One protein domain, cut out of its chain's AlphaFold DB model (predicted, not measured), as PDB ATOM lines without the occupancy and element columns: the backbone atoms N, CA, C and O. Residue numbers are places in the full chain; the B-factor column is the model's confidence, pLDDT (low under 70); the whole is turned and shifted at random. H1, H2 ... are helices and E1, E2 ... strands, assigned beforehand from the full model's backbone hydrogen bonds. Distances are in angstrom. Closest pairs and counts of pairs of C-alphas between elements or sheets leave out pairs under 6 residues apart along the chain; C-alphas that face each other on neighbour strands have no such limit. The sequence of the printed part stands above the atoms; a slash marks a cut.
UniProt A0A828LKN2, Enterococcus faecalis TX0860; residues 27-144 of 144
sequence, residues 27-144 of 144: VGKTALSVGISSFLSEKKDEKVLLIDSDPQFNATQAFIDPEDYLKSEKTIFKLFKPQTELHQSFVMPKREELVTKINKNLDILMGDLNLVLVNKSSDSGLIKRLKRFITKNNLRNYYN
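This is residues 27 to 144 of the 144 residues of a protein of Enterococcus faecalis TX0860 (UniProt A0A828LKN2). A small parallel sheet of two short strands, E1 and E2, forms the core, with the longest helix, H1, packed on it toward one end of an elongated domain. Toward the other end are H4, H5 and H6, and between H4 and E2 a long loop, residues 80 to 105, runs out to a tip that sticks out at residues 84 to 89 and folds back so that residues 100 to 101 pair with E2. The printed part has 118 residues with seven named helices and two named strands, in the order H1 E1 H2 H3 H4 E2 H5 H6 H7, and its class is mostly helix. It is compact, with a radius of gyration of the C-alphas of 14.6 A, and spans 48 by 30 by 28 A.

E1, residues 48 to 51, and E2, residues 106 to 109, are parallel neighbours at 21 degrees; N 50 and O 107 are 2.9 A apart and N 109 and O 50 2.8 A, both within hydrogen-bond range. Residues 100 to 101 pair antiparallel with residues 107 to 108 of E2. H1, residues 29 to 43, comes closest to E1 at the C-alphas of Ser 41 and Val 48, 6.2 A apart. With residues 30 to 34 alone, H1 touches H2, residues 58 to 61; the closest C-alphas are those of Thr 30 and Ala 59, 5.6 A apart. H3, residues 66 to 71, and H2 meet only through their link. H4, residues 76 to 79, and H6, residues 125 to 136, only just touch, with 3 pairs of C-alphas within 8 A; the closest are those of Leu 79 and Arg 129, 6.3 A apart, and residues 126 to 130 of H6 alone take part. H5, residues 115 to 120, is close to H6 but not clearly touching, with the C-alphas of Val 118 and Leu 126 7.2 A apart, at a steep tilt of 52 degrees, opposite ways. H7, residues 139 to 142, is close to H6 but not clearly touching, with the C-alphas of Ile 134 and Arg 140 7.2 A apart. E1, H2 H3 H4, E2 make a strand-helix-strand unit, two parallel neighbour strands with helices between them in the chain. Every O i to N i+4 pair is within hydrogen-bond range in H1, H3, H5 and H6; H2, H4 and H7 are too short for such a pair.

H1 measures 20.4 A from C-alpha 29 at (11.576, -40.484, -22.841) to C-alpha 43, and H6 15.9 A. E1 measures 9.6 A and E2 10.4 A, the latter ending at C-alpha 109 at (0.613, -39.835, -10.355). H7 ends at C-alpha 142 at (7.222, -43.728, 1.380).

The two C-alphas farthest apart are those of Lys 43 and Leu 86, 48.6 A. The printed part has no cut, and the link from H4 to E2 is long, with 26 residues. The mean pLDDT of the printed part is 89.8, and residues 82 to 89 and 120 to 124 are under 70.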
ATOM      1  N   VAL A  27      12.044 -39.209 -28.867       90.38
ATOM      2  CA  VAL A  27      13.348 -39.732 -28.389       90.38
ATOM      3  C   VAL A  27      13.244 -40.813 -27.301       90.38
ATOM      4  O   VAL A  27      14.215 -41.091 -26.607       90.38
ATOM      5  N   GLY A  28      12.055 -41.384 -27.088       92.38
ATOM      6  CA  GLY A  28      11.862 -42.507 -26.161       92.38
ATOM      7  C   GLY A  28      11.784 -42.164 -24.667       92.38
ATOM      8  O   GLY A  28      11.787 -43.079 -23.856       92.38
ATOM      9  N   LYS A  29      11.666 -40.886 -24.267       94.81
ATOM     10  CA  LYS A  29      11.576 -40.484 -22.841       94.81
ATOM     11  C   LYS A  29      10.501 -41.241 -22.058       94.81
ATOM     12  O   LYS A  29      10.769 -41.771 -20.985       94.81
ATOM     13  N   THR A  30       9.281 -41.262 -22.593       95.62
ATOM     14  CA  THR A  30       8.129 -41.901 -21.954       95.62
ATOM     15  C   THR A  30       8.329 -43.405 -21.877       95.62
ATOM     16  O   THR A  30       8.208 -43.971 -20.800       95.62
ATOM     17  N   ALA A  31       8.730 -44.030 -22.989       96.56
ATOM     18  CA  ALA A  31       9.019 -45.460 -23.038       96.56
ATOM     19  C   ALA A  31      10.104 -45.857 -22.023       96.56
ATOM     20  O   ALA A  31       9.950 -46.841 -21.308       96.56
ATOM     21  N   LEU A  32      11.162 -45.049 -21.899       97.06
ATOM     22  CA  LEU A  32      12.215 -45.260 -20.911       97.06
ATOM     23  C   LEU A  32      11.696 -45.084 -19.477       97.06
ATOM     24  O   LEU A  32      12.032 -45.885 -18.612       97.06
ATOM     25  N   SER A  33      10.862 -44.073 -19.223       97.69
ATOM     26  CA  SER A  33      10.275 -43.821 -17.899       97.69
ATOM     27  C   SER A  33       9.384 -44.982 -17.454       97.69
ATOM     28  O   SER A  33       9.558 -45.506 -16.354       97.69
ATOM     29  N   VAL A  34       8.491 -45.428 -18.342       98.19
ATOM     30  CA  VAL A  34       7.606 -46.586 -18.148       98.19
ATOM     31  C   VAL A  34       8.445 -47.844 -17.922       98.19
ATOM     32  O   VAL A  34       8.327 -48.469 -16.871       98.19
ATOM     33  N   GLY A  35       9.374 -48.155 -18.829       98.19
ATOM     34  CA  GLY A  35      10.208 -49.355 -18.752       98.19
ATOM     35  C   GLY A  35      11.078 -49.424 -17.494       98.19
ATOM     36  O   GLY A  35      11.121 -50.466 -16.841       98.19
ATOM     37  N   ILE A  36      11.729 -48.321 -17.104       98.12
ATOM     38  CA  ILE A  36      12.510 -48.259 -15.858       98.12
ATOM     39  C   ILE A  36      11.597 -48.460 -14.647       98.12
ATOM     40  O   ILE A  36      11.958 -49.214 -13.744       98.12
ATOM     41  N   SER A  37      10.421 -47.825 -14.620       98.25
ATOM     42  CA  SER A  37       9.491 -47.951 -13.493       98.25
ATOM     43  C   SER A  37       8.972 -49.385 -13.324       98.25
ATOM     44  O   SER A  37       9.058 -49.934 -12.221       98.25
ATOM     45  N   SER A  38       8.560 -50.038 -14.416       98.25
ATOM     46  CA  SER A  38       8.149 -51.444 -14.412       98.25
ATOM     47  C   SER A  38       9.300 -52.350 -13.990       98.25
ATOM     48  O   SER A  38       9.138 -53.147 -13.070       98.25
ATOM     49  N   PHE A  39      10.495 -52.178 -14.568       98.50
ATOM     50  CA  PHE A  39      11.663 -52.996 -14.233       98.50
ATOM     51  C   PHE A  39      12.054 -52.893 -12.755       98.50
ATOM     52  O   PHE A  39      12.276 -53.915 -12.105       98.50
ATOM     53  N   LEU A  40      12.127 -51.678 -12.207       98.06
ATOM     54  CA  LEU A  40      12.432 -51.472 -10.791       98.06
ATOM     55  C   LEU A  40      11.360 -52.119  -9.900       98.06
ATOM     56  O   LEU A  40      11.701 -52.828  -8.955       98.06
ATOM     57  N   SER A  41      10.080 -51.958 -10.241       98.12
ATOM     58  CA  SER A  41       8.985 -52.511  -9.437       98.12
ATOM     59  C   SER A  41       8.894 -54.042  -9.479       98.12
ATOM     60  O   SER A  41       8.699 -54.672  -8.438       98.12
ATOM     61  N   GLU A  42       9.068 -54.651 -10.653       97.81
ATOM     62  CA  GLU A  42       8.829 -56.081 -10.888       97.81
ATOM     63  C   GLU A  42      10.089 -56.932 -10.753       97.81
ATOM     64  O   GLU A  42      10.021 -58.074 -10.302       97.81
ATOM     65  N   LYS A  43      11.244 -56.415 -11.188       98.12
ATOM     66  CA  LYS A  43      12.507 -57.173 -11.224       98.12
ATOM     67  C   LYS A  43      13.439 -56.832 -10.072       98.12
ATOM     68  O   LYS A  43      14.349 -57.613  -9.800       98.12
ATOM     69  N   LYS A  44      13.249 -55.684  -9.419       97.56
ATOM     70  CA  LYS A  44      14.048 -55.262  -8.258       97.56
ATOM     71  C   LYS A  44      13.246 -55.178  -6.953       97.56
ATOM     72  O   LYS A  44      13.862 -54.958  -5.921       97.56
ATOM     73  N   ASP A  45      11.927 -55.405  -6.991       96.56
ATOM     74  CA  ASP A  45      11.003 -55.281  -5.841       96.56
ATOM     75  C   ASP A  45      11.085 -53.892  -5.162       96.56
ATOM     76  O   ASP A  45      10.809 -53.744  -3.975       96.56
ATOM     77  N   GLU A  46      11.467 -52.859  -5.924       96.88
ATOM     78  CA  GLU A  46      11.626 -51.483  -5.442       96.88
ATOM     79  C   GLU A  46      10.290 -50.739  -5.485       96.88
ATOM     80  O   GLU A  46       9.549 -50.839  -6.464       96.88
ATOM     81  N   LYS A  47       9.999 -49.926  -4.464       97.88
ATOM     82  CA  LYS A  47       8.803 -49.071  -4.455       97.88
ATOM     83  C   LYS A  47       9.012 -47.848  -5.340       97.88
ATOM     84  O   LYS A  47       9.836 -46.988  -5.038       97.88
ATOM     85  N   VAL A  48       8.208 -47.724  -6.387       98.38
ATOM     86  CA  VAL A  48       8.320 -46.681  -7.407       98.38
ATOM     87  C   VAL A  48       7.039 -45.858  -7.479       98.38
ATOM     88  O   VAL A  48       5.938 -46.397  -7.529       98.38
ATOM     89  N   LEU A  49       7.207 -44.536  -7.540       98.44
ATOM     90  CA  LEU A  49       6.175 -43.601  -7.971       98.44
ATOM     91  C   LEU A  49       6.585 -43.005  -9.316       98.44
ATOM     92  O   LEU A  49       7.546 -42.233  -9.376       98.44
ATOM     93  N   LEU A  50       5.846 -43.325 -10.372       98.44
ATOM     94  CA  LEU A  50       5.970 -42.640 -11.652       98.44
ATOM     95  C   LEU A  50       5.112 -41.369 -11.626       98.44
ATOM     96  O   LEU A  50       3.928 -41.428 -11.316       98.44
ATOM     97  N   ILE A  51       5.696 -40.213 -11.937       97.56
ATOM     98  CA  ILE A  51       4.961 -38.946 -12.048       97.56
ATOM     99  C   ILE A  51       4.935 -38.541 -13.516       97.56
ATOM    100  O   ILE A  51       5.982 -38.229 -14.081       97.56
ATOM    101  N   ASP A  52       3.750 -38.528 -14.117       96.00
ATOM    102  CA  ASP A  52       3.564 -38.078 -15.492       96.00
ATOM    103  C   ASP A  52       3.221 -36.585 -15.508       96.00
ATOM    104  O   ASP A  52       2.101 -36.166 -15.222       96.00
ATOM    105  N   SER A  53       4.231 -35.756 -15.767       91.62
ATOM    106  CA  SER A  53       4.084 -34.300 -15.853       91.62
ATOM    107  C   SER A  53       4.029 -33.784 -17.292       91.62
ATOM    108  O   SER A  53       4.110 -32.572 -17.502       91.62
ATOM    109  N   ASP A  54       3.964 -34.674 -18.285       90.00
ATOM    110  CA  ASP A  54       3.804 -34.287 -19.684       90.00
ATOM    111  C   ASP A  54       2.306 -34.058 -19.961       90.00
ATOM    112  O   ASP A  54       1.499 -34.948 -19.688       90.00
ATOM    113  N   PRO A  55       1.889 -32.901 -20.509       87.69
ATOM    114  CA  PRO A  55       0.492 -32.683 -20.875       87.69
ATOM    115  C   PRO A  55      -0.060 -33.667 -21.913       87.69
ATOM    116  O   PRO A  55      -1.267 -33.707 -22.109       87.69
ATOM    117  N   GLN A  56       0.782 -34.433 -22.613       90.25
ATOM    118  CA  GLN A  56       0.328 -35.522 -23.487       90.25
ATOM    119  C   GLN A  56      -0.019 -36.804 -22.721       90.25
ATOM    120  O   GLN A  56      -0.579 -37.718 -23.313       90.25
ATOM    121  N   PHE A  57       0.320 -36.880 -21.428       94.19
ATOM    122  CA  PHE A  57      -0.014 -37.967 -20.502       94.19
ATOM    123  C   PHE A  57       0.269 -39.390 -21.035       94.19
ATOM    124  O   PHE A  57      -0.388 -40.367 -20.673       94.19
ATOM    125  N   ASN A  58       1.278 -39.529 -21.902       95.69
ATOM    126  CA  ASN A  58       1.602 -40.794 -22.568       95.69
ATOM    127  C   ASN A  58       2.082 -41.878 -21.584       95.69
ATOM    128  O   ASN A  58       1.914 -43.064 -21.851       95.69
ATOM    129  N   ALA A  59       2.705 -41.503 -20.458       97.25
ATOM    130  CA  ALA A  59       3.103 -42.481 -19.440       97.25
ATOM    131  C   ALA A  59       1.878 -43.014 -18.690       97.25
ATOM    132  O   ALA A  59       1.836 -44.190 -18.343       97.25
ATOM    133  N   THR A  60       0.866 -42.171 -18.494       97.62
ATOM    134  CA  THR A  60      -0.428 -42.559 -17.926       97.62
ATOM    135  C   THR A  60      -1.145 -43.557 -18.828       97.62
ATOM    136  O   THR A  60      -1.534 -44.621 -18.353       97.62
ATOM    137  N   GLN A  61      -1.241 -43.268 -20.129       96.94
ATOM    138  CA  GLN A  61      -1.874 -44.161 -21.113       96.94
ATOM    139  C   GLN A  61      -1.184 -45.528 -21.227       96.94
ATOM    140  O   GLN A  61      -1.810 -46.501 -21.629       96.94
ATOM    141  N   ALA A  62       0.104 -45.621 -20.881       97.50
ATOM    142  CA  ALA A  62       0.830 -46.889 -20.901       97.50
ATOM    143  C   ALA A  62       0.424 -47.848 -19.766       97.50
ATOM    144  O   ALA A  62       0.728 -49.036 -19.849       97.50
ATOM    145  N   PHE A  63      -0.217 -47.343 -18.705       97.44
ATOM    146  CA  PHE A  63      -0.586 -48.129 -17.523       97.44
ATOM    147  C   PHE A  63      -2.083 -48.146 -17.213       97.44
ATOM    148  O   PHE A  63      -2.519 -49.021 -16.469       97.44
ATOM    149  N   ILE A  64      -2.845 -47.168 -17.705       97.19
ATOM    150  CA  ILE A  64      -4.247 -46.961 -17.345       97.19
ATOM    151  C   ILE A  64      -5.098 -46.987 -18.606       97.19
ATOM    152  O   ILE A  64      -4.852 -46.218 -19.539       97.19
ATOM    153  N   ASP A  65      -6.132 -47.826 -18.594       96.00
ATOM    154  CA  ASP A  65      -7.096 -47.886 -19.682       96.00
ATOM    155  C   ASP A  65      -7.868 -46.559 -19.808       96.00
ATOM    156  O   ASP A  65      -8.216 -45.939 -18.795       96.00
ATOM    157  N   PRO A  66      -8.191 -46.106 -21.035       94.44
ATOM    158  CA  PRO A  66      -8.874 -44.830 -21.245       94.44
ATOM    159  C   PRO A  66     -10.186 -44.689 -20.463       94.44
ATOM    160  O   PRO A  66     -10.486 -43.612 -19.953       94.44
ATOM    161  N   GLU A  67     -10.959 -45.769 -20.329       95.38
ATOM    162  CA  GLU A  67     -12.219 -45.754 -19.578       95.38
ATOM    163  C   GLU A  67     -12.012 -45.511 -18.080       95.38
ATOM    164  O   GLU A  67     -12.780 -44.768 -17.464       95.38
ATOM    165  N   ASP A  68     -10.971 -46.105 -17.496       94.62
ATOM    166  CA  ASP A  68     -10.632 -45.934 -16.082       94.62
ATOM    167  C   ASP A  68     -10.039 -44.553 -15.820       94.62
ATOM    168  O   ASP A  68     -10.354 -43.919 -14.809       94.62
ATOM    169  N   TYR A  69      -9.240 -44.048 -16.761       95.19
ATOM    170  CA  TYR A  69      -8.745 -42.678 -16.720       95.19
ATOM    171  C   TYR A  69      -9.902 -41.670 -16.706       95.19
ATOM    172  O   TYR A  69      -9.940 -40.802 -15.836       95.19
ATOM    173  N   LEU A  70     -10.879 -41.806 -17.612       92.25
ATOM    174  CA  LEU A  70     -12.019 -40.884 -17.720       92.25
ATOM    175  C   LEU A  70     -12.935 -40.895 -16.488       92.25
ATOM    176  O   LEU A  70     -13.555 -39.879 -16.176       92.25
ATOM    177  N   LYS A  71     -13.019 -42.024 -15.775       92.44
ATOM    178  CA  LYS A  71     -13.765 -42.146 -14.510       92.44
ATOM    179  C   LYS A  71     -12.980 -41.616 -13.303       92.44
ATOM    180  O   LYS A  71     -13.552 -41.461 -12.224       92.44
ATOM    181  N   SER A  72     -11.679 -41.370 -13.451       90.12
ATOM    182  CA  SER A  72     -10.792 -41.014 -12.350       90.12
ATOM    183  C   SER A  72     -10.581 -39.509 -12.237       90.12
ATOM    184  O   SER A  72     -10.201 -38.827 -13.181       90.12
ATOM    185  N   GLU A  73     -10.713 -38.988 -11.018       87.75
ATOM    186  CA  GLU A  73     -10.311 -37.616 -10.691       87.75
ATOM    187  C   GLU A  73      -8.873 -37.516 -10.145       87.75
ATOM    188  O   GLU A  73      -8.451 -36.458  -9.665       87.75
ATOM    189  N   LYS A  74      -8.108 -38.616 -10.163       93.94
ATOM    190  CA  LYS A  74      -6.770 -38.709  -9.553       93.94
ATOM    191  C   LYS A  74      -5.652 -38.261 -10.500       93.94
ATOM    192  O   LYS A  74      -4.651 -38.954 -10.660       93.94
ATOM    193  N   THR A  75      -5.813 -37.110 -11.143       94.44
ATOM    194  CA  THR A  75      -4.784 -36.542 -12.025       94.44
ATOM    195  C   THR A  75      -4.004 -35.443 -11.316       94.44
ATOM    196  O   THR A  75      -4.507 -34.759 -10.419       94.44
ATOM    197  N   ILE A  76      -2.765 -35.209 -11.745       92.56
ATOM    198  CA  ILE A  76      -1.920 -34.110 -11.264       92.56
ATOM    199  C   ILE A  76      -2.607 -32.737 -11.400       92.56
ATOM    200  O   ILE A  76      -2.312 -31.820 -10.631       92.56
ATOM    201  N   PHE A  77      -3.587 -32.599 -12.299       90.38
ATOM    202  CA  PHE A  77      -4.380 -31.382 -12.456       90.38
ATOM    203  C   PHE A  77      -5.296 -31.072 -11.263       90.38
ATOM    204  O   PHE A  77      -5.609 -29.903 -11.025       90.38
ATOM    205  N   LYS A  78      -5.650 -32.053 -10.421       90.50
ATOM    206  CA  LYS A  78      -6.368 -31.798  -9.155       90.50
ATOM    207  C   LYS A  78      -5.561 -30.912  -8.197       90.50
ATOM    208  O   LYS A  78      -6.149 -30.210  -7.378       90.50
ATOM    209  N   LEU A  79      -4.233 -30.845  -8.345       89.31
ATOM    210  CA  LEU A  79      -3.418 -29.857  -7.636       89.31
ATOM    211  C   LEU A  79      -3.675 -28.430  -8.121       89.31
ATOM    212  O   LEU A  79      -3.397 -27.500  -7.373       89.31
ATOM    213  N   PHE A  80      -4.169 -28.225  -9.342       81.12
ATOM    214  CA  PHE A  80      -4.396 -26.907  -9.932       81.12
ATOM    215  C   PHE A  80      -5.843 -26.415  -9.796       81.12
ATOM    216  O   PHE A  80      -6.024 -25.199  -9.738       81.12
ATOM    217  N   LYS A  81      -6.835 -27.318  -9.675       73.19
ATOM    218  CA  LYS A  81      -8.268 -26.965  -9.574       73.19
ATOM    219  C   LYS A  81      -8.483 -25.786  -8.594       73.19
ATOM    220  O   LYS A  81      -8.178 -25.928  -7.404       73.19
ATOM    221  N   PRO A  82      -8.943 -24.609  -9.069       61.28
ATOM    222  CA  PRO A  82      -9.328 -23.514  -8.188       61.28
ATOM    223  C   PRO A  82     -10.556 -23.955  -7.389       61.28
ATOM    224  O   PRO A  82     -11.505 -24.490  -7.958       61.28
ATOM    225  N   GLN A  83     -10.531 -23.783  -6.067       59.19
ATOM    226  CA  GLN A  83     -11.722 -24.037  -5.261       59.19
ATOM    227  C   GLN A  83     -12.725 -22.918  -5.551       59.19
ATOM    228  O   GLN A  83     -12.422 -21.742  -5.382       59.19
ATOM    229  N   THR A  84     -13.897 -23.297  -6.052       55.59
ATOM    230  CA  THR A  84     -14.990 -22.393  -6.438       55.59
ATOM    231  C   THR A  84     -15.736 -21.808  -5.237       55.59
ATOM    232  O   THR A  84     -16.591 -20.947  -5.411       55.59
ATOM    233  N   GLU A  85     -15.404 -22.232  -4.015       57.56
ATOM    234  CA  GLU A  85     -15.994 -21.706  -2.789       57.56
ATOM    235  C   GLU A  85     -15.085 -20.645  -2.160       57.56
ATOM    236  O   GLU A  85     -14.005 -20.946  -1.655       57.56
ATOM    237  N   LEU A  86     -15.566 -19.399  -2.148       56.66
ATOM    238  CA  LEU A  86     -14.911 -18.200  -1.598       56.66
ATOM    239  C   LEU A  86     -14.470 -18.315  -0.120       56.66
ATOM    240  O   LEU A  86     -13.767 -17.434   0.374       56.66
ATOM    241  N   HIS A  87     -14.860 -19.378   0.587       59.81
ATOM    242  CA  HIS A  87     -14.640 -19.555   2.025       59.81
ATOM    243  C   HIS A  87     -13.764 -20.758   2.408       59.81
ATOM    244  O   HIS A  87     -13.489 -20.933   3.594       59.81
ATOM    245  N   GLN A  88     -13.284 -21.566   1.456       59.81
ATOM    246  CA  GLN A  88     -12.419 -22.708   1.774       59.81
ATOM    247  C   GLN A  88     -10.958 -22.439   1.397       59.81
ATOM    248  O   GLN A  88     -10.620 -22.060   0.278       59.81
ATOM    249  N   SER A  89     -10.059 -22.631   2.364       67.94
ATOM    250  CA  SER A  89      -8.622 -22.647   2.106       67.94
ATOM    251  C   SER A  89      -8.256 -23.909   1.324       67.94
ATOM    252  O   SER A  89      -8.677 -24.996   1.717       67.94
ATOM    253  N   PHE A  90      -7.405 -23.791   0.298       75.38
ATOM    254  CA  PHE A  90      -6.891 -24.945  -0.446       75.38
ATOM    255  C   PHE A  90      -6.339 -26.020   0.501       75.38
ATOM    256  O   PHE A  90      -5.318 -25.819   1.171       75.38
ATOM    257  N   VAL A  91      -6.996 -27.179   0.517       85.00
ATOM    258  CA  VAL A  91      -6.544 -28.354   1.263       85.00
ATOM    259  C   VAL A  91      -5.676 -29.194   0.339       85.00
ATOM    260  O   VAL A  91      -6.089 -29.580  -0.752       85.00
ATOM    261  N   MET A  92      -4.448 -29.469   0.774       90.69
ATOM    262  CA  MET A  92      -3.553 -30.346   0.029       90.69
ATOM    263  C   MET A  92      -4.128 -31.771   0.022       90.69
ATOM    264  O   MET A  92      -4.313 -32.313   1.114       90.69
ATOM    265  N   PRO A  93      -4.365 -32.396  -1.149       92.31
ATOM    266  CA  PRO A  93      -4.858 -33.767  -1.196       92.31
ATOM    267  C   PRO A  93      -3.866 -34.735  -0.549       92.31
ATOM    268  O   PRO A  93      -2.638 -34.559  -0.640       92.31
ATOM    269  N   LYS A  94      -4.403 -35.783   0.081       95.31
ATOM    270  CA  LYS A  94      -3.599 -36.914   0.550       95.31
ATOM    271  C   LYS A  94      -3.103 -37.751  -0.628       95.31
ATOM    272  O   LYS A  94      -3.654 -37.691  -1.728       95.31
ATOM    273  N   ARG A  95      -2.067 -38.562  -0.402       95.75
ATOM    274  CA  ARG A  95      -1.503 -39.474  -1.408       95.75
ATOM    275  C   ARG A  95      -2.590 -40.331  -2.055       95.75
ATOM    276  O   ARG A  95      -2.641 -40.415  -3.274       95.75
ATOM    277  N   GLU A  96      -3.480 -40.916  -1.266       94.94
ATOM    278  CA  GLU A  96      -4.502 -41.867  -1.722       94.94
ATOM    279  C   GLU A  96      -5.565 -41.214  -2.627       94.94
ATOM    280  O   GLU A  96      -6.228 -41.894  -3.415       94.94
ATOM    281  N   GLU A  97      -5.707 -39.889  -2.546       94.38
ATOM    282  CA  GLU A  97      -6.648 -39.095  -3.340       94.38
ATOM    283  C   GLU A  97      -6.105 -38.687  -4.715       94.38
ATOM    284  O   GLU A  97      -6.861 -38.130  -5.515       94.38
ATOM    285  N   LEU A  98      -4.810 -38.904  -4.967       95.69
ATOM    286  CA  LEU A  98      -4.118 -38.422  -6.165       95.69
ATOM    287  C   LEU A  98      -3.217 -39.475  -6.822       95.69
ATOM    288  O   LEU A  98      -2.910 -39.374  -8.003       95.69
ATOM    289  N   VAL A  99      -2.770 -40.468  -6.059       97.56
ATOM    290  CA  VAL A  99      -1.905 -41.542  -6.535       97.56
ATOM    291  C   VAL A  99      -2.748 -42.781  -6.810       97.56
ATOM    292  O   VAL A  99      -3.549 -43.213  -5.973       97.56
ATOM    293  N   THR A 100      -2.545 -43.355  -7.989       97.75
ATOM    294  CA  THR A 100      -3.179 -44.591  -8.442       97.75
ATOM    295  C   THR A 100      -2.180 -45.733  -8.329       97.75
ATOM    296  O   THR A 100      -1.021 -45.598  -8.711       97.75
ATOM    297  N   LYS A 101      -2.626 -46.869  -7.797       97.69
ATOM    298  CA  LYS A 101      -1.805 -48.075  -7.692       97.69
ATOM    299  C   LYS A 101      -1.847 -48.841  -9.010       97.69
ATOM    300  O   LYS A 101      -2.939 -49.121  -9.492       97.69
ATOM    301  N   ILE A 102      -0.683 -49.202  -9.549       97.94
ATOM    302  CA  ILE A 102      -0.560 -50.037 -10.755       97.94
ATOM    303  C   ILE A 102      -0.348 -51.498 -10.365       97.94
ATOM    304  O   ILE A 102      -1.045 -52.390 -10.838       97.94
ATOM    305  N   ASN A 103       0.602 -51.758  -9.467       97.25
ATOM    306  CA  ASN A 103       0.878 -53.098  -8.954       97.25
ATOM    307  C   ASN A 103       1.348 -53.032  -7.485       97.25
ATOM    308  O   ASN A 103       1.149 -52.027  -6.804       97.25
ATOM    309  N   LYS A 104       1.927 -54.114  -6.942       96.75
ATOM    310  CA  LYS A 104       2.415 -54.170  -5.549       96.75
ATOM    311  C   LYS A 104       3.377 -53.022  -5.204       96.75
ATOM    312  O   LYS A 104       3.269 -52.475  -4.107       96.75
ATOM    313  N   ASN A 105       4.289 -52.687  -6.117       98.00
ATOM    314  CA  ASN A 105       5.397 -51.765  -5.874       98.00
ATOM    315  C   ASN A 105       5.412 -50.554  -6.814       98.00
ATOM    316  O   ASN A 105       6.245 -49.674  -6.626       98.00
ATOM    317  N   LEU A 106       4.532 -50.495  -7.811       98.62
ATOM    318  CA  LEU A 106       4.421 -49.379  -8.740       98.62
ATOM    319  C   LEU A 106       3.126 -48.618  -8.503       98.62
ATOM    320  O   LEU A 106       2.029 -49.171  -8.616       98.62
ATOM    321  N   ASP A 107       3.285 -47.330  -8.250       98.56
ATOM    322  CA  ASP A 107       2.216 -46.352  -8.248       98.56
ATOM    323  C   ASP A 107       2.464 -45.297  -9.333       98.56
ATOM    324  O   ASP A 107       3.605 -45.044  -9.735       98.56
ATOM    325  N   ILE A 108       1.397 -44.626  -9.758       98.44
ATOM    326  CA  ILE A 108       1.449 -43.521 -10.709       98.44
ATOM    327  C   ILE A 108       0.709 -42.291 -10.171       98.44
ATOM    328  O   ILE A 108      -0.384 -42.383  -9.609       98.44
ATOM    329  N   LEU A 109       1.306 -41.118 -10.363       98.06
ATOM    330  CA  LEU A 109       0.613 -39.835 -10.355       98.06
ATOM    331  C   LEU A 109       0.316 -39.477 -11.812       98.06
ATOM    332  O   LEU A 109       1.234 -39.143 -12.565       98.06
ATOM    333  N   MET A 110      -0.953 -39.603 -12.192       97.31
ATOM    334  CA  MET A 110      -1.394 -39.515 -13.584       97.31
ATOM    335  C   MET A 110      -1.269 -38.093 -14.134       97.31
ATOM    336  O   MET A 110      -1.545 -37.119 -13.425       97.31
ATOM    337  N   GLY A 111      -0.890 -37.995 -15.403       95.31
ATOM    338  CA  GLY A 111      -0.862 -36.763 -16.181       95.31
ATOM    339  C   GLY A 111      -2.266 -36.291 -16.545       95.31
ATOM    340  O   GLY A 111      -3.255 -36.972 -16.283       95.31
ATOM    341  N   ASP A 112      -2.353 -35.097 -17.127       93.50
ATOM    342  CA  ASP A 112      -3.622 -34.501 -17.546       93.50
ATOM    343  C   ASP A 112      -3.397 -33.536 -18.716       93.50
ATOM    344  O   ASP A 112      -2.460 -32.730 -18.693       93.50
ATOM    345  N   LEU A 113      -4.283 -33.562 -19.712       91.19
ATOM    346  CA  LEU A 113      -4.224 -32.651 -20.858       91.19
ATOM    347  C   LEU A 113      -4.329 -31.175 -20.445       91.19
ATOM    348  O   LEU A 113      -3.702 -30.303 -21.055       91.19
ATOM    349  N   ASN A 114      -5.060 -30.876 -19.370       89.12
ATOM    350  CA  ASN A 114      -5.242 -29.513 -18.874       89.12
ATOM    351  C   ASN A 114      -3.941 -28.878 -18.357       89.12
ATOM    352  O   ASN A 114      -3.881 -27.660 -18.166       89.12
ATOM    353  N   LEU A 115      -2.858 -29.649 -18.204       87.00
ATOM    354  CA  LEU A 115      -1.528 -29.103 -17.926       87.00
ATOM    355  C   LEU A 115      -1.015 -28.169 -19.029       87.00
ATOM    356  O   LEU A 115      -0.191 -27.300 -18.740       87.00
ATOM    357  N   VAL A 116      -1.524 -28.267 -20.266       86.50
ATOM    358  CA  VAL A 116      -1.210 -27.297 -21.334       86.50
ATOM    359  C   VAL A 116      -1.597 -25.871 -20.924       86.50
ATOM    360  O   VAL A 116      -0.881 -24.927 -21.258       86.50
ATOM    361  N   LEU A 117      -2.699 -25.699 -20.186       82.19
ATOM    362  CA  LEU A 117      -3.160 -24.387 -19.716       82.19
ATOM    363  C   LEU A 117      -2.199 -23.814 -18.670       82.19
ATOM    364  O   LEU A 117      -1.878 -22.629 -18.687       82.19
ATOM    365  N   VAL A 118      -1.694 -24.692 -17.806       76.00
ATOM    366  CA  VAL A 118      -0.817 -24.346 -16.686       76.00
ATOM    367  C   VAL A 118       0.599 -24.017 -17.155       76.00
ATOM    368  O   VAL A 118       1.218 -23.090 -16.641       76.00
ATOM    369  N   ASN A 119       1.099 -24.724 -18.169       72.12
ATOM    370  CA  ASN A 119       2.434 -24.486 -18.722       72.12
ATOM    371  C   ASN A 119       2.541 -23.173 -19.517       72.12
ATOM    372  O   ASN A 119       3.647 -22.676 -19.716       72.12
ATOM    373  N   LYS A 120       1.418 -22.618 -19.992       67.81
ATOM    374  CA  LYS A 120       1.385 -21.338 -20.722       67.81
ATOM    375  C   LYS A 120       1.403 -20.127 -19.794       67.81
ATOM    376  O   LYS A 120       1.943 -19.088 -20.161       67.81
ATOM    377  N   SER A 121       0.825 -20.247 -18.602       62.19
ATOM    378  CA  SER A 121       0.989 -19.241 -17.558       62.19
ATOM    379  C   SER A 121       2.423 -19.287 -17.031       62.19
ATOM    380  O   SER A 121       2.890 -20.338 -16.610       62.19
ATOM    381  N   SER A 122       3.105 -18.145 -16.946       57.31
ATOM    382  CA  SER A 122       4.392 -17.965 -16.238       57.31
ATOM    383  C   SER A 122       4.311 -18.263 -14.725       57.31
ATOM    384  O   SER A 122       5.238 -17.987 -13.961       57.31
ATOM    385  N   ASP A 123       3.193 -18.826 -14.271       61.59
ATOM    386  CA  ASP A 123       2.900 -19.122 -12.890       61.59
ATOM    387  C   ASP A 123       3.567 -20.436 -12.460       61.59
ATOM    388  O   ASP A 123       3.134 -21.549 -12.750       61.59
ATOM    389  N   SER A 124       4.624 -20.287 -11.664       68.69
ATOM    390  CA  SER A 124       5.283 -21.358 -10.898       68.69
ATOM    391  C   SER A 124       4.357 -22.168  -9.961       68.69
ATOM    392  O   SER A 124       4.831 -23.066  -9.254       68.69
ATOM    393  N   GLY A 125       3.061 -21.840  -9.895       77.50
ATOM    394  CA  GLY A 125       2.052 -22.438  -9.030       77.50
ATOM    395  C   GLY A 125       2.028 -23.964  -9.060       77.50
ATOM    396  O   GLY A 125       2.062 -24.575  -7.992       77.50
ATOM    397  N   LEU A 126       2.061 -24.599 -10.237       80.31
ATOM    398  CA  LEU A 126       2.048 -26.067 -10.334       80.31
ATOM    399  C   LEU A 126       3.267 -26.697  -9.673       80.31
ATOM    400  O   LEU A 126       3.127 -27.589  -8.842       80.31
ATOM    401  N   ILE A 127       4.458 -26.193  -9.994       84.75
ATOM    402  CA  ILE A 127       5.721 -26.692  -9.440       84.75
ATOM    403  C   ILE A 127       5.705 -26.544  -7.915       84.75
ATOM    404  O   ILE A 127       6.053 -27.476  -7.186       84.75
ATOM    405  N   LYS A 128       5.243 -25.393  -7.408       88.25
ATOM    406  CA  LYS A 128       5.105 -25.145  -5.965       88.25
ATOM    407  C   LYS A 128       4.101 -26.101  -5.320       88.25
ATOM    408  O   LYS A 128       4.387 -26.629  -4.243       88.25
ATOM    409  N   ARG A 129       2.946 -26.340  -5.945       89.62
ATOM    410  CA  ARG A 129       1.904 -27.235  -5.419       89.62
ATOM    411  C   ARG A 129       2.337 -28.699  -5.458       89.62
ATOM    412  O   ARG A 129       2.211 -29.362  -4.434       89.62
ATOM    413  N   LEU A 130       2.953 -29.165  -6.545       92.38
ATOM    414  CA  LEU A 130       3.532 -30.508  -6.647       92.38
ATOM    415  C   LEU A 130       4.636 -30.722  -5.606       92.38
ATOM    416  O   LEU A 130       4.628 -31.721  -4.890       92.38
ATOM    417  N   LYS A 131       5.544 -29.751  -5.437       93.00
ATOM    418  CA  LYS A 131       6.578 -29.812  -4.392       93.00
ATOM    419  C   LYS A 131       5.956 -29.905  -2.997       93.00
ATOM    420  O   LYS A 131       6.372 -30.740  -2.197       93.00
ATOM    421  N   ARG A 132       4.937 -29.089  -2.703       93.75
ATOM    422  CA  ARG A 132       4.213 -29.152  -1.423       93.75
ATOM    423  C   ARG A 132       3.481 -30.484  -1.246       93.75
ATOM    424  O   ARG A 132       3.522 -31.007  -0.139       93.75
ATOM    425  N   PHE A 133       2.870 -31.037  -2.291       95.50
ATOM    426  CA  PHE A 133       2.221 -32.352  -2.266       95.50
ATOM    427  C   PHE A 133       3.221 -33.453  -1.900       95.50
ATOM    428  O   PHE A 133       2.974 -34.204  -0.957       95.50
ATOM    429  N   ILE A 134       4.385 -33.481  -2.561       95.50
ATOM    430  CA  ILE A 134       5.472 -34.434  -2.284       95.50
ATOM    431  C   ILE A 134       5.935 -34.335  -0.825       95.50
ATOM    432  O   ILE A 134       6.086 -35.357  -0.153       95.50
ATOM    433  N   THR A 135       6.153 -33.115  -0.318       95.06
ATOM    434  CA  THR A 135       6.620 -32.896   1.058       95.06
ATOM    435  C   THR A 135       5.548 -33.231   2.096       95.06
ATOM    436  O   THR A 135       5.842 -33.937   3.055       95.06
ATOM    437  N   LYS A 136       4.310 -32.754   1.923       95.06
ATOM    438  CA  LYS A 136       3.220 -32.938   2.898       95.06
ATOM    439  C   LYS A 136       2.769 -34.392   3.007       95.06
ATOM    440  O   LYS A 136       2.419 -34.817   4.099       95.06
ATOM    441  N   ASN A 137       2.845 -35.148   1.913       95.94
ATOM    442  CA  ASN A 137       2.553 -36.582   1.903       95.94
ATOM    443  C   ASN A 137       3.780 -37.460   2.183       95.94
ATOM    444  O   ASN A 137       3.692 -38.681   2.099       95.94
ATOM    445  N   ASN A 138       4.931 -36.856   2.504       95.31
ATOM    446  CA  ASN A 138       6.169 -37.562   2.825       95.31
ATOM    447  C   ASN A 138       6.570 -38.612   1.766       95.31
ATOM    448  O   ASN A 138       7.114 -39.669   2.095       95.31
ATOM    449  N   LEU A 139       6.297 -38.327   0.483       96.25
ATOM    450  CA  LEU A 139       6.383 -39.333  -0.584       96.25
ATOM    451  C   LEU A 139       7.798 -39.888  -0.724       96.25
ATOM    452  O   LEU A 139       7.975 -41.084  -0.910       96.25
ATOM    453  N   ARG A 140       8.825 -39.051  -0.547       94.69
ATOM    454  CA  ARG A 140      10.215 -39.522  -0.607       94.69
ATOM    455  C   ARG A 140      10.510 -40.612   0.420       94.69
ATOM    456  O   ARG A 140      11.256 -41.519   0.107       94.69
ATOM    457  N   ASN A 141       9.932 -40.549   1.613       93.94
ATOM    458  CA  ASN A 141      10.129 -41.591   2.622       93.94
ATOM    459  C   ASN A 141       9.268 -42.822   2.358       93.94
ATOM    460  O   ASN A 141       9.662 -43.933   2.697       93.94
ATOM    461  N   TYR A 142       8.096 -42.627   1.755       94.06
ATOM    462  CA  TYR A 142       7.222 -43.728   1.380       94.06
ATOM    463  C   TYR A 142       7.835 -44.606   0.267       94.06
ATOM    464  O   TYR A 142       7.732 -45.832   0.331       94.06
ATOM    465  N   TYR A 143       8.499 -43.981  -0.712       95.25
ATOM    466  CA  TYR A 143       9.159 -44.623  -1.863       95.25
ATOM    467  C   TYR A 143      10.695 -44.658  -1.720       95.25
ATOM    468  O   TYR A 143      11.417 -44.285  -2.645       95.25
ATOM    469  N   ASN A 144      11.196 -45.015  -0.533       87.94
ATOM    470  CA  ASN A 144      12.629 -45.155  -0.245       87.94
ATOM    471  C   ASN A 144      13.102 -46.612  -0.224       87.94
ATOM    472  O   ASN A 144      12.305 -47.461   0.229       87.94
TER     473      ASN A 144